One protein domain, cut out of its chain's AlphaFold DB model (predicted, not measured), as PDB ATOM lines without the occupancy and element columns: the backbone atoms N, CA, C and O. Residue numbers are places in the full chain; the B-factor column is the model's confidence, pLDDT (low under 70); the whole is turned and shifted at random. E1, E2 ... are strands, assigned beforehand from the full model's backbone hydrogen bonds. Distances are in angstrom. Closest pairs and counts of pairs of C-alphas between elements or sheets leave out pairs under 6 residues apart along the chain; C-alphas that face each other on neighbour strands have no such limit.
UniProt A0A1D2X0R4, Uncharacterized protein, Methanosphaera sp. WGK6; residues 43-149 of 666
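What this domain is: This is residues 43 to 149 of the 666 residues of an uncharacterized protein of Methanosphaera sp. WGK6 (UniProt A0A1D2X0R4). What shape does the chain make? From E2 onward it is a solenoid, wound in stacked turns: E2, E4, E6 and E9 stack side by side along one wall, E7 and E10 continue beside the bent E4, and E3, E5 and E8 stack as a second, smaller wall. E1 and the long stretch of residues 49 to 72 cover the end of the stack where E2 and E3 lie. What is it built of? The printed part has 107 residues with no named helix and ten named strands, E1 to E10 in order along the chain; the class is all strand, though only 48 of the 107 residues are in named elements. One sheet is branched with seven strands, the other has the order E3, E5, E8, and the neighbours in both are parallel; the whole is compact, with a radius of gyration of the C-alphas of 12.5 A and spans of 37 by 30 by 25 A.

Where its parts are: Where do the first strands lie? E1 is residues 45 to 48, and its C-alpha 45 is at (-2.823, 215.781, 23.497). E2 is residues 73 to 81, 21.2 A from first to last C-alpha, and E3 is residues 85 to 87. Which strands follow? E4 is residues 93 to 102, the longest strand by residues and 19.8 A long, with C-alpha 93 at (5.465, 210.956, 22.876). E5 is residues 106 to 108, E6 residues 114 to 116, and E7 residues 119 to 123, 13.1 A long. Where does the last strand end? E8 is residues 131 to 133 and E9 residues 139 to 141. E10 is residues 144 to 148, 13.4 A long, and ends with C-alpha 148 at (19.196, 210.232, 0.368).

How they stand to each other: How does the branched sheet begin? E1 is an edge strand, parallel to E2 at 8 degrees, with N 46 and O 73 2.9 A apart. On the other side of E2 is E4, parallel at 5 degrees, with N 74 and O 93 at 2.8 A and N 80 and O 100 at 2.9 A. Where does it branch? E2 bends by 84 degrees at residue 78 and E4 by 102 degrees at residue 98. On the side of E4 away from E2, E6 is beside residues 93 to 95, with N 94 and O 114 at 2.8 A, and E7 is beside residues 99 to 102, with N 101 and O 119 at 2.8 A. How do the later strands join it? E6 runs on into E7 at 85 degrees, and E9 into E10 at 93 degrees. E9 is parallel to E6 at 7 degrees, with N 115 and O 139 at 2.8 A, and E10 is parallel to E7 at 2 degrees, with N 120 and O 144 at 2.8 A. What of the smaller sheet? E5 is its inner strand, parallel to E3 at 6 degrees, with N 107 and O 85 at 2.8 A, and parallel to E8 at 4 degrees, with N 132 and O 106 at 2.8 A. E3 is apart from E2 and from E4, the strands before and after it in the chain.

The domain as a whole: How large is it? The two C-alphas farthest apart are those of Gln 43 and Ser 149, the first and last printed, at 38.6 A. Is the chain broken or loosely linked? The printed part has no cut. The link from E1 to E2 is long, with 24 residues; the link from E7 to E8, with 7, is short but not tight, and the others are tight. Where is confidence low? The mean pLDDT of the printed part is 94.8, and residues 43 to 44 are under 70.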
ATOM      1  N   GLN A  43      -3.921 213.198  29.804       55.84
ATOM      2  CA  GLN A  43      -2.871 213.213  28.796       55.84
ATOM      3  C   GLN A  43      -3.153 214.424  27.904       55.84
ATOM      4  O   GLN A  43      -4.123 214.419  27.148       55.84
ATOM      5  N   ASN A  44      -2.374 215.494  28.064       69.25
ATOM      6  CA  ASN A  44      -2.489 216.669  27.212       69.25
ATOM      7  C   ASN A  44      -2.062 216.248  25.800       69.25
ATOM      8  O   ASN A  44      -0.872 216.052  25.541       69.25
ATOM      9  N   ASP A  45      -3.041 216.029  24.921       88.19
ATOM     10  CA  ASP A  45      -2.823 215.781  23.497       88.19
ATOM     11  C   ASP A  45      -2.730 217.131  22.788       88.19
ATOM     12  O   ASP A  45      -3.680 217.916  22.772       88.19
ATOM     13  N   ILE A  46      -1.551 217.421  22.250       95.88
ATOM     14  CA  ILE A  46      -1.255 218.667  21.551       95.88
ATOM     15  C   ILE A  46      -1.161 218.360  20.064       95.88
ATOM     16  O   ILE A  46      -0.402 217.493  19.635       95.88
ATOM     17  N   HIS A  47      -1.916 219.094  19.253       96.88
ATOM     18  CA  HIS A  47      -1.910 218.938  17.804       96.88
ATOM     19  C   HIS A  47      -1.073 220.026  17.135       96.88
ATOM     20  O   HIS A  47      -1.390 221.216  17.225       96.88
ATOM     21  N   ILE A  48      -0.039 219.608  16.409       98.19
ATOM     22  CA  ILE A  48       0.891 220.513  15.736       98.19
ATOM     23  C   ILE A  48       0.841 220.271  14.229       98.19
ATOM     24  O   ILE A  48       0.795 219.143  13.747       98.19
ATOM     25  N   THR A  49       0.840 221.363  13.483       98.19
ATOM     26  CA  THR A  49       0.919 221.479  12.026       98.19
ATOM     27  C   THR A  49       2.064 222.436  11.706       98.19
ATOM     28  O   THR A  49       2.499 223.187  12.580       98.19
ATOM     29  N   SER A  50       2.514 222.504  10.453       96.94
ATOM     30  CA  SER A  50       3.550 223.481  10.086       96.94
ATOM     31  C   SER A  50       3.149 224.936  10.385       96.94
ATOM     32  O   SER A  50       4.018 225.760  10.657       96.94
ATOM     33  N   ASN A  51       1.851 225.264  10.387       97.50
ATOM     34  CA  ASN A  51       1.368 226.631  10.620       97.50
ATOM     35  C   ASN A  51       1.474 227.075  12.085       97.50
ATOM     36  O   ASN A  51       1.773 228.234  12.349       97.50
ATOM     37  N   ASN A  52       1.209 226.174  13.035       97.56
ATOM     38  CA  ASN A  52       1.268 226.486  14.469       97.56
ATOM     39  C   ASN A  52       2.559 225.991  15.136       97.56
ATOM     40  O   ASN A  52       2.719 226.168  16.339       97.56
ATOM     41  N   TYR A  53       3.488 225.406  14.377       98.38
ATOM     42  CA  TYR A  53       4.800 224.986  14.864       98.38
ATOM     43  C   TYR A  53       5.526 226.075  15.688       98.38
ATOM     44  O   TYR A  53       5.942 225.750  16.801       98.38
ATOM     45  N   PRO A  54       5.592 227.362  15.258       98.12
ATOM     46  CA  PRO A  54       6.290 228.410  16.017       98.12
ATOM     47  C   PRO A  54       5.676 228.722  17.389       98.12
ATOM     48  O   PRO A  54       6.264 229.441  18.186       98.12
ATOM     49  N   THR A  55       4.467 228.223  17.673       97.88
ATOM     50  CA  THR A  55       3.837 228.334  18.996       97.88
ATOM     51  C   THR A  55       4.416 227.337  19.996       97.88
ATOM     52  O   THR A  55       4.281 227.553  21.197       97.88
ATOM     53  N   TYR A  56       5.016 226.243  19.520       97.56
ATOM     54  CA  TYR A  56       5.477 225.119  20.339       97.56
ATOM     55  C   TYR A  56       6.988 224.944  20.324       97.56
ATOM     56  O   TYR A  56       7.561 224.568  21.348       97.56
ATOM     57  N   PHE A  57       7.611 225.244  19.186       97.62
ATOM     58  CA  PHE A  57       9.034 225.081  18.947       97.62
ATOM     59  C   PHE A  57       9.649 226.374  18.408       97.62
ATOM     60  O   PHE A  57       8.997 227.103  17.657       97.62
ATOM     61  N   ASP A  58      10.900 226.644  18.775       97.31
ATOM     62  CA  ASP A  58      11.679 227.730  18.177       97.31
ATOM     63  C   ASP A  58      12.259 227.352  16.797       97.31
ATOM     64  O   ASP A  58      11.973 226.287  16.231       97.31
ATOM     65  N   GLU A  59      13.048 228.261  16.218       94.88
ATOM     66  CA  GLU A  59      13.685 228.078  14.905       94.88
ATOM     67  C   GLU A  59      14.715 226.936  14.891       94.88
ATOM     68  O   GLU A  59      14.883 226.286  13.862       94.88
ATOM     69  N   GLU A  60      15.328 226.632  16.038       94.19
ATOM     70  CA  GLU A  60      16.289 225.533  16.223       94.19
ATOM     71  C   GLU A  60      15.596 224.205  16.603       94.19
ATOM     72  O   GLU A  60      16.227 223.147  16.706       94.19
ATOM     73  N   GLY A  61      14.276 224.235  16.797       96.44
ATOM     74  CA  GLY A  61      13.453 223.080  17.130       96.44
ATOM     75  C   GLY A  61      13.336 222.765  18.612       96.44
ATOM     76  O   GLY A  61      12.802 221.711  18.945       96.44
ATOM     77  N   PHE A  62      13.792 223.625  19.522       97.12
ATOM     78  CA  PHE A  62      13.596 223.414  20.956       97.12
ATOM     79  C   PHE A  62      12.164 223.724  21.374       97.12
ATOM     80  O   PHE A  62      11.545 224.671  20.891       97.12
ATOM     81  N   ILE A  63      11.646 222.942  22.323       95.62
ATOM     82  CA  ILE A  63      10.348 223.203  22.950       95.62
ATOM     83  C   ILE A  63      10.405 224.539  23.705       95.62
ATOM     84  O   ILE A  63      11.203 224.702  24.630       95.62
ATOM     85  N   ILE A  64       9.499 225.457  23.363       96.06
ATOM     86  CA  ILE A  64       9.333 226.758  24.038       96.06
ATOM     87  C   ILE A  64       7.989 226.905  24.754       96.06
ATOM     88  O   ILE A  64       7.818 227.807  25.570       96.06
ATOM     89  N   ASN A  65       7.025 226.033  24.456       95.00
ATOM     90  CA  ASN A  65       5.683 226.132  25.011       95.00
ATOM     91  C   ASN A  65       5.549 225.358  26.323       95.00
ATOM     92  O   ASN A  65       5.796 224.153  26.378       95.00
ATOM     93  N   GLU A  66       5.107 226.060  27.365       92.81
ATOM     94  CA  GLU A  66       4.975 225.525  28.722       92.81
ATOM     95  C   GLU A  66       3.895 224.438  28.866       92.81
ATOM     96  O   GLU A  66       3.901 223.711  29.860       92.81
ATOM     97  N   ASP A  67       2.986 224.280  27.895       92.44
ATOM     98  CA  ASP A  67       1.969 223.221  27.890       92.44
ATOM     99  C   ASP A  67       2.553 221.840  27.549       92.44
ATOM    100  O   ASP A  67       1.956 220.809  27.886       92.44
ATOM    101  N   ILE A  68       3.735 221.794  26.922       93.75
ATOM    102  CA  ILE A  68       4.471 220.552  26.674       93.75
ATOM    103  C   ILE A  68       5.252 220.189  27.943       93.75
ATOM    104  O   ILE A  68       6.298 220.760  28.246       93.75
ATOM    105  N   LYS A  69       4.740 219.206  28.689       92.19
ATOM    106  CA  LYS A  69       5.290 218.715  29.962       92.19
ATOM    107  C   LYS A  69       5.573 217.217  29.868       92.19
ATOM    108  O   LYS A  69       5.299 216.584  28.849       92.19
ATOM    109  N   ASP A  70       6.117 216.637  30.935       92.44
ATOM    110  CA  ASP A  70       6.265 215.183  31.022       92.44
ATOM    111  C   ASP A  70       4.925 214.471  30.765       92.44
ATOM    112  O   ASP A  70       3.873 214.892  31.248       92.44
ATOM    113  N   ASN A  71       4.988 213.373  30.013       90.94
ATOM    114  CA  ASN A  71       3.875 212.546  29.542       90.94
ATOM    115  C   ASN A  71       2.943 213.207  28.508       90.94
ATOM    116  O   ASN A  71       1.944 212.596  28.114       90.94
ATOM    117  N   THR A  72       3.261 214.410  28.016       95.00
ATOM    118  CA  THR A  72       2.535 215.019  26.892       95.00
ATOM    119  C   THR A  72       2.637 214.137  25.645       95.00
ATOM    120  O   THR A  72       3.681 213.553  25.339       95.00
ATOM    121  N   THR A  73       1.534 214.048  24.899       96.62
ATOM    122  CA  THR A  73       1.521 213.454  23.559       96.62
ATOM    123  C   THR A  73       1.358 214.554  22.527       96.62
ATOM    124  O   THR A  73       0.389 215.301  22.548       96.62
ATOM    125  N   ILE A  74       2.329 214.656  21.629       97.44
ATOM    126  CA  ILE A  74       2.323 215.579  20.505       97.44
ATOM    127  C   ILE A  74       1.906 214.797  19.265       97.44
ATOM    128  O   ILE A  74       2.605 213.883  18.832       97.44
ATOM    129  N   THR A  75       0.782 215.173  18.669       98.25
ATOM    130  CA  THR A  75       0.325 214.639  17.389       98.25
ATOM    131  C   THR A  75       0.654 215.631  16.276       98.25
ATOM    132  O   THR A  75       0.028 216.689  16.168       98.25
ATOM    133  N   LEU A  76       1.615 215.278  15.428       98.56
ATOM    134  CA  LEU A  76       1.949 216.040  14.228       98.56
ATOM    135  C   LEU A  76       0.927 215.739  13.122       98.56
ATOM    136  O   LEU A  76       0.481 214.600  12.987       98.56
ATOM    137  N   LYS A  77       0.552 216.735  12.313       98.06
ATOM    138  CA  LYS A  77      -0.379 216.575  11.181       98.06
ATOM    139  C   LYS A  77       0.096 217.357   9.961       98.06
ATOM    140  O   LYS A  77       0.423 218.538  10.072       98.06
ATOM    141  N   GLY A  78       0.055 216.714   8.796       97.94
ATOM    142  CA  GLY A  78       0.439 217.324   7.525       97.94
ATOM    143  C   GLY A  78       1.947 217.327   7.274       97.94
ATOM    144  O   GLY A  78       2.695 216.533   7.844       97.94
ATOM    145  N   GLU A  79       2.380 218.199   6.373       98.25
ATOM    146  CA  GLU A  79       3.774 218.293   5.942       98.25
ATOM    147  C   GLU A  79       4.533 219.368   6.727       98.25
ATOM    148  O   GLU A  79       3.984 220.437   6.994       98.25
ATOM    149  N   PHE A  80       5.785 219.075   7.078       98.06
ATOM    150  CA  PHE A  80       6.735 219.998   7.693       98.06
ATOM    151  C   PHE A  80       8.011 220.014   6.849       98.06
ATOM    152  O   PHE A  80       8.581 218.957   6.577       98.06
ATOM    153  N   GLU A  81       8.458 221.201   6.450       95.69
ATOM    154  CA  GLU A  81       9.662 221.393   5.642       95.69
ATOM    155  C   GLU A  81      10.667 222.255   6.404       95.69
ATOM    156  O   GLU A  81      10.313 223.326   6.900       95.69
ATOM    157  N   ASP A  82      11.896 221.748   6.533       94.38
ATOM    158  CA  ASP A  82      13.000 222.391   7.253       94.38
ATOM    159  C   ASP A  82      12.604 222.810   8.691       94.38
ATOM    160  O   ASP A  82      12.914 223.907   9.159       94.38
ATOM    161  N   LYS A  83      11.874 221.929   9.397       96.25
ATOM    162  CA  LYS A  83      11.457 222.104  10.802       96.25
ATOM    163  C   LYS A  83      12.040 221.005  11.678       96.25
ATOM    164  O   LYS A  83      11.588 219.868  11.612       96.25
ATOM    165  N   ASN A  84      13.016 221.351  12.510       96.75
ATOM    166  CA  ASN A  84      13.662 220.405  13.419       96.75
ATOM    167  C   ASN A  84      12.832 220.160  14.686       96.75
ATOM    168  O   ASN A  84      11.996 220.967  15.062       96.75
ATOM    169  N   PHE A  85      13.067 219.046  15.375       97.31
ATOM    170  CA  PHE A  85      12.422 218.754  16.658       97.31
ATOM    171  C   PHE A  85      13.478 218.340  17.678       97.31
ATOM    172  O   PHE A  85      14.078 217.278  17.544       97.31
ATOM    173  N   THR A  86      13.680 219.143  18.716       96.94
ATOM    174  CA  THR A  86      14.706 218.949  19.744       96.94
ATOM    175  C   THR A  86      14.063 218.814  21.120       96.94
ATOM    176  O   THR A  86      13.453 219.747  21.643       96.94
ATOM    177  N   ILE A  87      14.198 217.625  21.713       96.19
ATOM    178  CA  ILE A  87      13.549 217.233  22.968       96.19
ATOM    179  C   ILE A  87      14.604 217.115  24.070       96.19
ATOM    180  O   ILE A  87      15.375 216.155  24.117       96.19
ATOM    181  N   ASP A  88      14.658 218.104  24.960       93.62
ATOM    182  CA  ASP A  88      15.730 218.258  25.950       93.62
ATOM    183  C   ASP A  88      15.270 218.092  27.405       93.62
ATOM    184  O   ASP A  88      15.975 217.482  28.205       93.62
ATOM    185  N   LYS A  89      14.094 218.606  27.769       88.00
ATOM    186  CA  LYS A  89      13.685 218.733  29.178       88.00
ATOM    187  C   LYS A  89      12.614 217.749  29.614       88.00
ATOM    188  O   LYS A  89      12.559 217.423  30.800       88.00
ATOM    189  N   THR A  90      11.778 217.288  28.689       91.31
ATOM    190  CA  THR A  90      10.537 216.577  29.009       91.31
ATOM    191  C   THR A  90      10.486 215.191  28.380       91.31
ATOM    192  O   THR A  90      10.949 214.972  27.262       91.31
ATOM    193  N   SER A  91       9.923 214.234  29.114       93.38
ATOM    194  CA  SER A  91       9.583 212.917  28.581       93.38
ATOM    195  C   SER A  91       8.266 213.004  27.829       93.38
ATOM    196  O   SER A  91       7.231 213.272  28.435       93.38
ATOM    197  N   ILE A  92       8.280 212.774  26.521       95.06
ATOM    198  CA  ILE A  92       7.081 212.927  25.692       95.06
ATOM    199  C   ILE A  92       6.925 211.796  24.678       95.06
ATOM    200  O   ILE A  92       7.850 211.030  24.389       95.06
ATOM    201  N   LYS A  93       5.730 211.728  24.090       96.88
ATOM    202  CA  LYS A  93       5.465 210.956  22.876       96.88
ATOM    203  C   LYS A  93       5.216 211.911  21.713       96.88
ATOM    204  O   LYS A  93       4.343 212.763  21.819       96.88
ATOM    205  N   ILE A  94       5.907 211.727  20.594       97.44
ATOM    206  CA  ILE A  94       5.580 212.367  19.318       97.44
ATOM    207  C   ILE A  94       5.004 211.301  18.392       97.44
ATOM    208  O   ILE A  94       5.604 210.246  18.186       97.44
ATOM    209  N   GLN A  95       3.827 211.561  17.836       97.81
ATOM    210  CA  GLN A  95       3.169 210.663  16.900       97.81
ATOM    211  C   GLN A  95       2.722 211.393  15.638       97.81
ATOM    212  O   GLN A  95       2.255 212.528  15.700       97.81
ATOM    213  N   GLY A  96       2.844 210.732  14.491       97.81
ATOM    214  CA  GLY A  96       2.304 211.237  13.236       97.81
ATOM    215  C   GLY A  96       0.847 210.849  13.018       97.81
ATOM    216  O   GLY A  96       0.430 209.725  13.306       97.81
ATOM    217  N   GLN A  97       0.084 211.773  12.444       97.25
ATOM    218  CA  GLN A  97      -1.211 211.522  11.823       97.25
ATOM    219  C   GLN A  97      -1.161 212.088  10.401       97.25
ATOM    220  O   GLN A  97      -1.366 213.284  10.192       97.25
ATOM    221  N   ASN A  98      -0.890 211.217   9.422       94.88
ATOM    222  CA  ASN A  98      -0.621 211.609   8.033       94.88
ATOM    223  C   ASN A  98       0.477 212.688   7.960       94.88
ATOM    224  O   ASN A  98       0.268 213.766   7.401       94.88
ATOM    225  N   THR A  99       1.615 212.416   8.605       98.06
ATOM    226  CA  THR A  99       2.717 213.373   8.757       98.06
ATOM    227  C   THR A  99       3.886 213.034   7.854       98.06
ATOM    228  O   THR A  99       4.372 211.902   7.900       98.06
ATOM    229  N   THR A 100       4.382 214.043   7.137       98.12
ATOM    230  CA  THR A 100       5.624 213.970   6.357       98.12
ATOM    231  C   THR A 100       6.587 215.057   6.823       98.12
ATOM    232  O   THR A 100       6.235 216.232   6.806       98.12
ATOM    233  N   LEU A 101       7.798 214.673   7.219       98.00
ATOM    234  CA  LEU A 101       8.883 215.586   7.580       98.00
ATOM    235  C   LEU A 101       9.926 215.601   6.456       98.00
ATOM    236  O   LEU A 101      10.340 214.531   6.007       98.00
ATOM    237  N   LYS A 102      10.345 216.783   5.996       96.38
ATOM    238  CA  LYS A 102      11.361 216.968   4.946       96.38
ATOM    239  C   LYS A 102      12.466 217.896   5.428       96.38
ATOM    240  O   LYS A 102      12.182 218.879   6.112       96.38
ATOM    241  N   GLY A 103      13.715 217.582   5.088       94.38
ATOM    242  CA  GLY A 103      14.885 218.352   5.530       94.38
ATOM    243  C   GLY A 103      14.966 218.494   7.054       94.38
ATOM    244  O   GLY A 103      15.392 219.523   7.560       94.38
ATOM    245  N   THR A 104      14.476 217.493   7.786       95.12
ATOM    246  CA  THR A 104      14.201 217.583   9.224       95.12
ATOM    247  C   THR A 104      15.135 216.678  10.016       95.12
ATOM    248  O   THR A 104      15.322 215.513   9.662       95.12
ATOM    249  N   THR A 105      15.651 217.200  11.128       96.56
ATOM    250  CA  THR A 105      16.341 216.439  12.177       96.56
ATOM    251  C   THR A 105      15.460 216.322  13.420       96.56
ATOM    252  O   THR A 105      14.883 217.311  13.876       96.56
ATOM    253  N   ILE A 106      15.391 215.123  14.005       97.81
ATOM    254  CA  ILE A 106      14.824 214.895  15.341       97.81
ATOM    255  C   ILE A 106      15.967 214.606  16.319       97.81
ATOM    256  O   ILE A 106      16.664 213.604  16.179       97.81
ATOM    257  N   THR A 107      16.138 215.446  17.335       97.94
ATOM    258  CA  THR A 107      17.199 215.332  18.341       97.94
ATOM    259  C   THR A 107      16.612 215.057  19.721       97.94
ATOM    260  O   THR A 107      15.807 215.830  20.233       97.94
ATOM    261  N   LEU A 108      17.039 213.973  20.366       97.62
ATOM    262  CA  LEU A 108      16.601 213.569  21.705       97.62
ATOM    263  C   LEU A 108      17.776 213.731  22.675       97.62
ATOM    264  O   LEU A 108      18.746 212.983  22.573       97.62
ATOM    265  N   LEU A 109      17.726 214.703  23.594       94.19
ATOM    266  CA  LEU A 109      18.872 215.089  24.434       94.19
ATOM    267  C   LEU A 109      18.778 214.652  25.899       94.19
ATOM    268  O   LEU A 109      19.793 214.231  26.445       94.19
ATOM    269  N   GLY A 110      17.617 214.767  26.554       79.94
ATOM    270  CA  GLY A 110      17.588 214.669  28.025       79.94
ATOM    271  C   GLY A 110      16.660 213.637  28.654       79.94
ATOM    272  O   GLY A 110      16.960 213.151  29.746       79.94
ATOM    273  N   LYS A 111      15.544 213.275  28.017       89.31
ATOM    274  CA  LYS A 111      14.529 212.397  28.623       89.31
ATOM    275  C   LYS A 111      14.027 211.341  27.649       89.31
ATOM    276  O   LYS A 111      14.072 211.517  26.432       89.31
ATOM    277  N   ASN A 112      13.524 210.248  28.217       93.56
ATOM    278  CA  ASN A 112      12.938 209.147  27.468       93.56
ATOM    279  C   ASN A 112      11.814 209.671  26.570       93.56
ATOM    280  O   ASN A 112      10.848 210.271  27.045       93.56
ATOM    281  N   THR A 113      11.960 209.437  25.272       96.81
ATOM    282  CA  THR A 113      11.045 209.941  24.253       96.81
ATOM    283  C   THR A 113      10.604 208.804  23.348       96.81
ATOM    284  O   THR A 113      11.397 207.935  22.985       96.81
ATOM    285  N   THR A 114       9.324 208.803  22.986       98.00
ATOM    286  CA  THR A 114       8.768 207.850  22.019       98.00
ATOM    287  C   THR A 114       8.382 208.575  20.736       98.00
ATOM    288  O   THR A 114       7.600 209.518  20.787       98.00
ATOM    289  N   ILE A 115       8.890 208.124  19.592       98.38
ATOM    290  CA  ILE A 115       8.554 208.635  18.259       98.38
ATOM    291  C   ILE A 115       7.804 207.547  17.494       98.38
ATOM    292  O   ILE A 115       8.301 206.424  17.389       98.38
ATOM    293  N   THR A 116       6.617 207.863  16.964       98.62
ATOM    294  CA  THR A 116       5.778 206.871  16.271       98.62
ATOM    295  C   THR A 116       5.121 207.390  14.999       98.62
ATOM    296  O   THR A 116       4.724 208.552  14.950       98.62
ATOM    297  N   ASN A 117       4.877 206.512  14.023       98.38
ATOM    298  CA  ASN A 117       3.987 206.773  12.879       98.38
ATOM    299  C   ASN A 117       4.367 208.007  12.034       98.38
ATOM    300  O   ASN A 117       3.494 208.668  11.469       98.38
ATOM    301  N   LEU A 118       5.656 208.346  11.960       98.38
ATOM    302  CA  LEU A 118       6.144 209.442  11.121       98.38
ATOM    303  C   LEU A 118       6.599 208.927   9.757       98.38
ATOM    304  O   LEU A 118       7.215 207.864   9.664       98.38
ATOM    305  N   THR A 119       6.350 209.717   8.712       98.62
ATOM    306  CA  THR A 119       7.084 209.609   7.448       98.62
ATOM    307  C   THR A 119       8.146 210.701   7.421       98.62
ATOM    308  O   THR A 119       7.822 211.873   7.588       98.62
ATOM    309  N   ILE A 120       9.409 210.336   7.228       98.25
ATOM    310  CA  ILE A 120      10.532 211.272   7.118       98.25
ATOM    311  C   ILE A 120      11.180 211.059   5.753       98.25
ATOM    312  O   ILE A 120      11.484 209.926   5.391       98.25
ATOM    313  N   ASN A 121      11.350 212.129   4.983       96.69
ATOM    314  CA  ASN A 121      11.932 212.098   3.648       96.69
ATOM    315  C   ASN A 121      12.962 213.221   3.495       96.69
ATOM    316  O   ASN A 121      12.628 214.347   3.121       96.69
ATOM    317  N   ASN A 122      14.216 212.895   3.786       95.50
ATOM    318  CA  ASN A 122      15.348 213.797   3.641       95.50
ATOM    319  C   ASN A 122      16.063 213.486   2.318       95.50
ATOM    320  O   ASN A 122      16.394 212.340   2.026       95.50
ATOM    321  N   THR A 123      16.238 214.496   1.462       91.19
ATOM    322  CA  THR A 123      16.913 214.360   0.161       91.19
ATOM    323  C   THR A 123      17.874 215.525  -0.051       91.19
ATOM    324  O   THR A 123      17.467 216.675   0.093       91.19
ATOM    325  N   ASP A 124      19.129 215.214  -0.384       78.50
ATOM    326  CA  ASP A 124      20.226 216.136  -0.710       78.50
ATOM    327  C   ASP A 124      20.436 217.255   0.330       78.50
ATOM    328  O   ASP A 124      20.837 218.376   0.016       78.50
ATOM    329  N   LYS A 125      20.168 216.942   1.602       76.00
ATOM    330  CA  LYS A 125      20.406 217.821   2.749       76.00
ATOM    331  C   LYS A 125      21.550 217.241   3.568       76.00
ATOM    332  O   LYS A 125      21.499 216.086   3.979       76.00
ATOM    333  N   GLN A 126      22.576 218.049   3.819       81.38
ATOM    334  CA  GLN A 126      23.643 217.672   4.737       81.38
ATOM    335  C   GLN A 126      23.137 217.851   6.169       81.38
ATOM    336  O   GLN A 126      23.056 218.969   6.675       81.38
ATOM    337  N   LEU A 127      22.751 216.743   6.794       80.56
ATOM    338  CA  LEU A 127      22.250 216.698   8.164       80.56
ATOM    339  C   LEU A 127      23.236 215.919   9.043       80.56
ATOM    340  O   LEU A 127      23.852 214.971   8.560       80.56
ATOM    341  N   PRO A 128      23.382 216.269  10.333       79.50
ATOM    342  CA  PRO A 128      24.209 215.486  11.247       79.50
ATOM    343  C   PRO A 128      23.655 214.063  11.425       79.50
ATOM    344  O   PRO A 128      24.412 213.095  11.461       79.50
ATOM    345  N   SER A 129      22.333 213.933  11.543       94.06
ATOM    346  CA  SER A 129      21.577 212.679  11.484       94.06
ATOM    347  C   SER A 129      20.101 212.993  11.240       94.06
ATOM    348  O   SER A 129      19.650 214.076  11.600       94.06
ATOM    349  N   THR A 130      19.321 212.054  10.703       96.69
ATOM    350  CA  THR A 130      17.857 212.226  10.622       96.69
ATOM    351  C   THR A 130      17.208 212.093  12.009       96.69
ATOM    352  O   THR A 130      16.327 212.877  12.369       96.69
ATOM    353  N   ILE A 131      17.672 211.139  12.823       98.25
ATOM    354  CA  ILE A 131      17.298 210.984  14.235       98.25
ATOM    355  C   ILE A 131      18.567 210.816  15.078       98.25
ATOM    356  O   ILE A 131      19.289 209.829  14.931       98.25
ATOM    357  N   LEU A 132      18.818 211.750  15.995       98.00
ATOM    358  CA  LEU A 132      19.939 211.723  16.936       98.00
ATOM    359  C   LEU A 132      19.439 211.409  18.352       98.00
ATOM    360  O   LEU A 132      18.665 212.173  18.925       98.00
ATOM    361  N   ILE A 133      19.891 210.294  18.931       98.38
ATOM    362  CA  ILE A 133      19.394 209.759  20.206       98.38
ATOM    363  C   ILE A 133      20.491 209.804  21.274       98.38
ATOM    364  O   ILE A 133      21.243 208.846  21.475       98.38
ATOM    365  N   ASN A 134      20.548 210.917  22.001       97.25
ATOM    366  CA  ASN A 134      21.426 211.113  23.158       97.25
ATOM    367  C   ASN A 134      20.702 210.871  24.500       97.25
ATOM    368  O   ASN A 134      21.353 210.775  25.537       97.25
ATOM    369  N   ALA A 135      19.370 210.754  24.489       96.81
ATOM    370  CA  ALA A 135      18.559 210.470  25.668       96.81
ATOM    371  C   ALA A 135      18.304 208.960  25.855       96.81
ATOM    372  O   ALA A 135      17.869 208.298  24.911       96.81
ATOM    373  N   PRO A 136      18.474 208.405  27.070       96.19
ATOM    374  CA  PRO A 136      18.278 206.979  27.312       96.19
ATOM    375  C   PRO A 136      16.796 206.584  27.275       96.19
ATOM    376  O   PRO A 136      15.906 207.411  27.492       96.19
ATOM    377  N   ASN A 137      16.528 205.285  27.112       97.19
ATOM    378  CA  ASN A 137      15.172 204.710  27.123       97.19
ATOM    379  C   ASN A 137      14.242 205.285  26.036       97.19
ATOM    380  O   ASN A 137      13.032 205.411  26.246       97.19
ATOM    381  N   CYS A 138      14.794 205.668  24.885       98.44
ATOM    382  CA  CYS A 138      13.997 206.147  23.761       98.44
ATOM    383  C   CYS A 138      13.418 204.994  22.937       98.44
ATOM    384  O   CYS A 138      13.969 203.894  22.885       98.44
ATOM    385  N   THR A 139      12.294 205.245  22.269       98.69
ATOM    386  CA  THR A 139      11.678 204.292  21.339       98.69
ATOM    387  C   THR A 139      11.348 204.974  20.022       98.69
ATOM    388  O   THR A 139      10.659 205.988  20.021       98.69
ATOM    389  N   ILE A 140      11.789 204.395  18.906       98.75
ATOM    390  CA  ILE A 140      11.371 204.786  17.555       98.75
ATOM    391  C   ILE A 140      10.608 203.609  16.949       98.75
ATOM    392  O   ILE A 140      11.185 202.532  16.749       98.75
ATOM    393  N   GLU A 141       9.313 203.785  16.686       98.69
ATOM    394  CA  GLU A 141       8.462 202.705  16.187       98.69
ATOM    395  C   GLU A 141       7.528 203.089  15.038       98.69
ATOM    396  O   GLU A 141       6.961 204.176  15.008       98.69
ATOM    397  N   ASN A 142       7.288 202.152  14.120       98.69
ATOM    398  CA  ASN A 142       6.310 202.308  13.034       98.69
ATOM    399  C   ASN A 142       6.553 203.545  12.142       98.69
ATOM    400  O   ASN A 142       5.608 204.120  11.599       98.69
ATOM    401  N   CYS A 143       7.802 203.983  11.998       98.81
ATOM    402  CA  CYS A 143       8.170 205.092  11.125       98.81
ATOM    403  C   CYS A 143       8.600 204.590   9.741       98.81
ATOM    404  O   CYS A 143       9.154 203.499   9.590       98.81
ATOM    405  N   THR A 144       8.377 205.420   8.723       98.81
ATOM    406  CA  THR A 144       8.961 205.257   7.386       98.81
ATOM    407  C   THR A 144       9.982 206.363   7.174       98.81
ATOM    408  O   THR A 144       9.626 207.536   7.214       98.81
ATOM    409  N   ILE A 145      11.249 206.004   6.990       98.62
ATOM    410  CA  ILE A 145      12.369 206.942   6.916       98.62
ATOM    411  C   ILE A 145      13.102 206.710   5.598       98.62
ATOM    412  O   ILE A 145      13.636 205.626   5.366       98.62
ATOM    413  N   THR A 146      13.134 207.734   4.759       98.00
ATOM    414  CA  THR A 146      13.929 207.783   3.535       98.00
ATOM    415  C   THR A 146      14.952 208.897   3.677       98.00
ATOM    416  O   THR A 146      14.582 210.043   3.925       98.00
ATOM    417  N   ASP A 147      16.225 208.558   3.523       96.50
ATOM    418  CA  ASP A 147      17.338 209.494   3.647       96.50
ATOM    419  C   ASP A 147      18.281 209.305   2.456       96.50
ATOM    420  O   ASP A 147      18.804 208.211   2.234       96.50
ATOM    421  N   LYS A 148      18.436 210.328   1.617       95.56
ATOM    422  CA  LYS A 148      19.196 210.232   0.368       95.56
ATOM    423  C   LYS A 148      20.099 211.445   0.186       95.56
ATOM    424  O   LYS A 148      19.622 212.568   0.244       95.56
ATOM    425  N   SER A 149      21.375 211.231  -0.107       94.25
ATOM    426  CA  SER A 149      22.349 212.299  -0.356       94.25
ATOM    427  C   SER A 149      23.529 211.772  -1.168       94.25
ATOM    428  O   SER A 149      23.740 210.563  -1.270       94.25
TER     429      SER A 149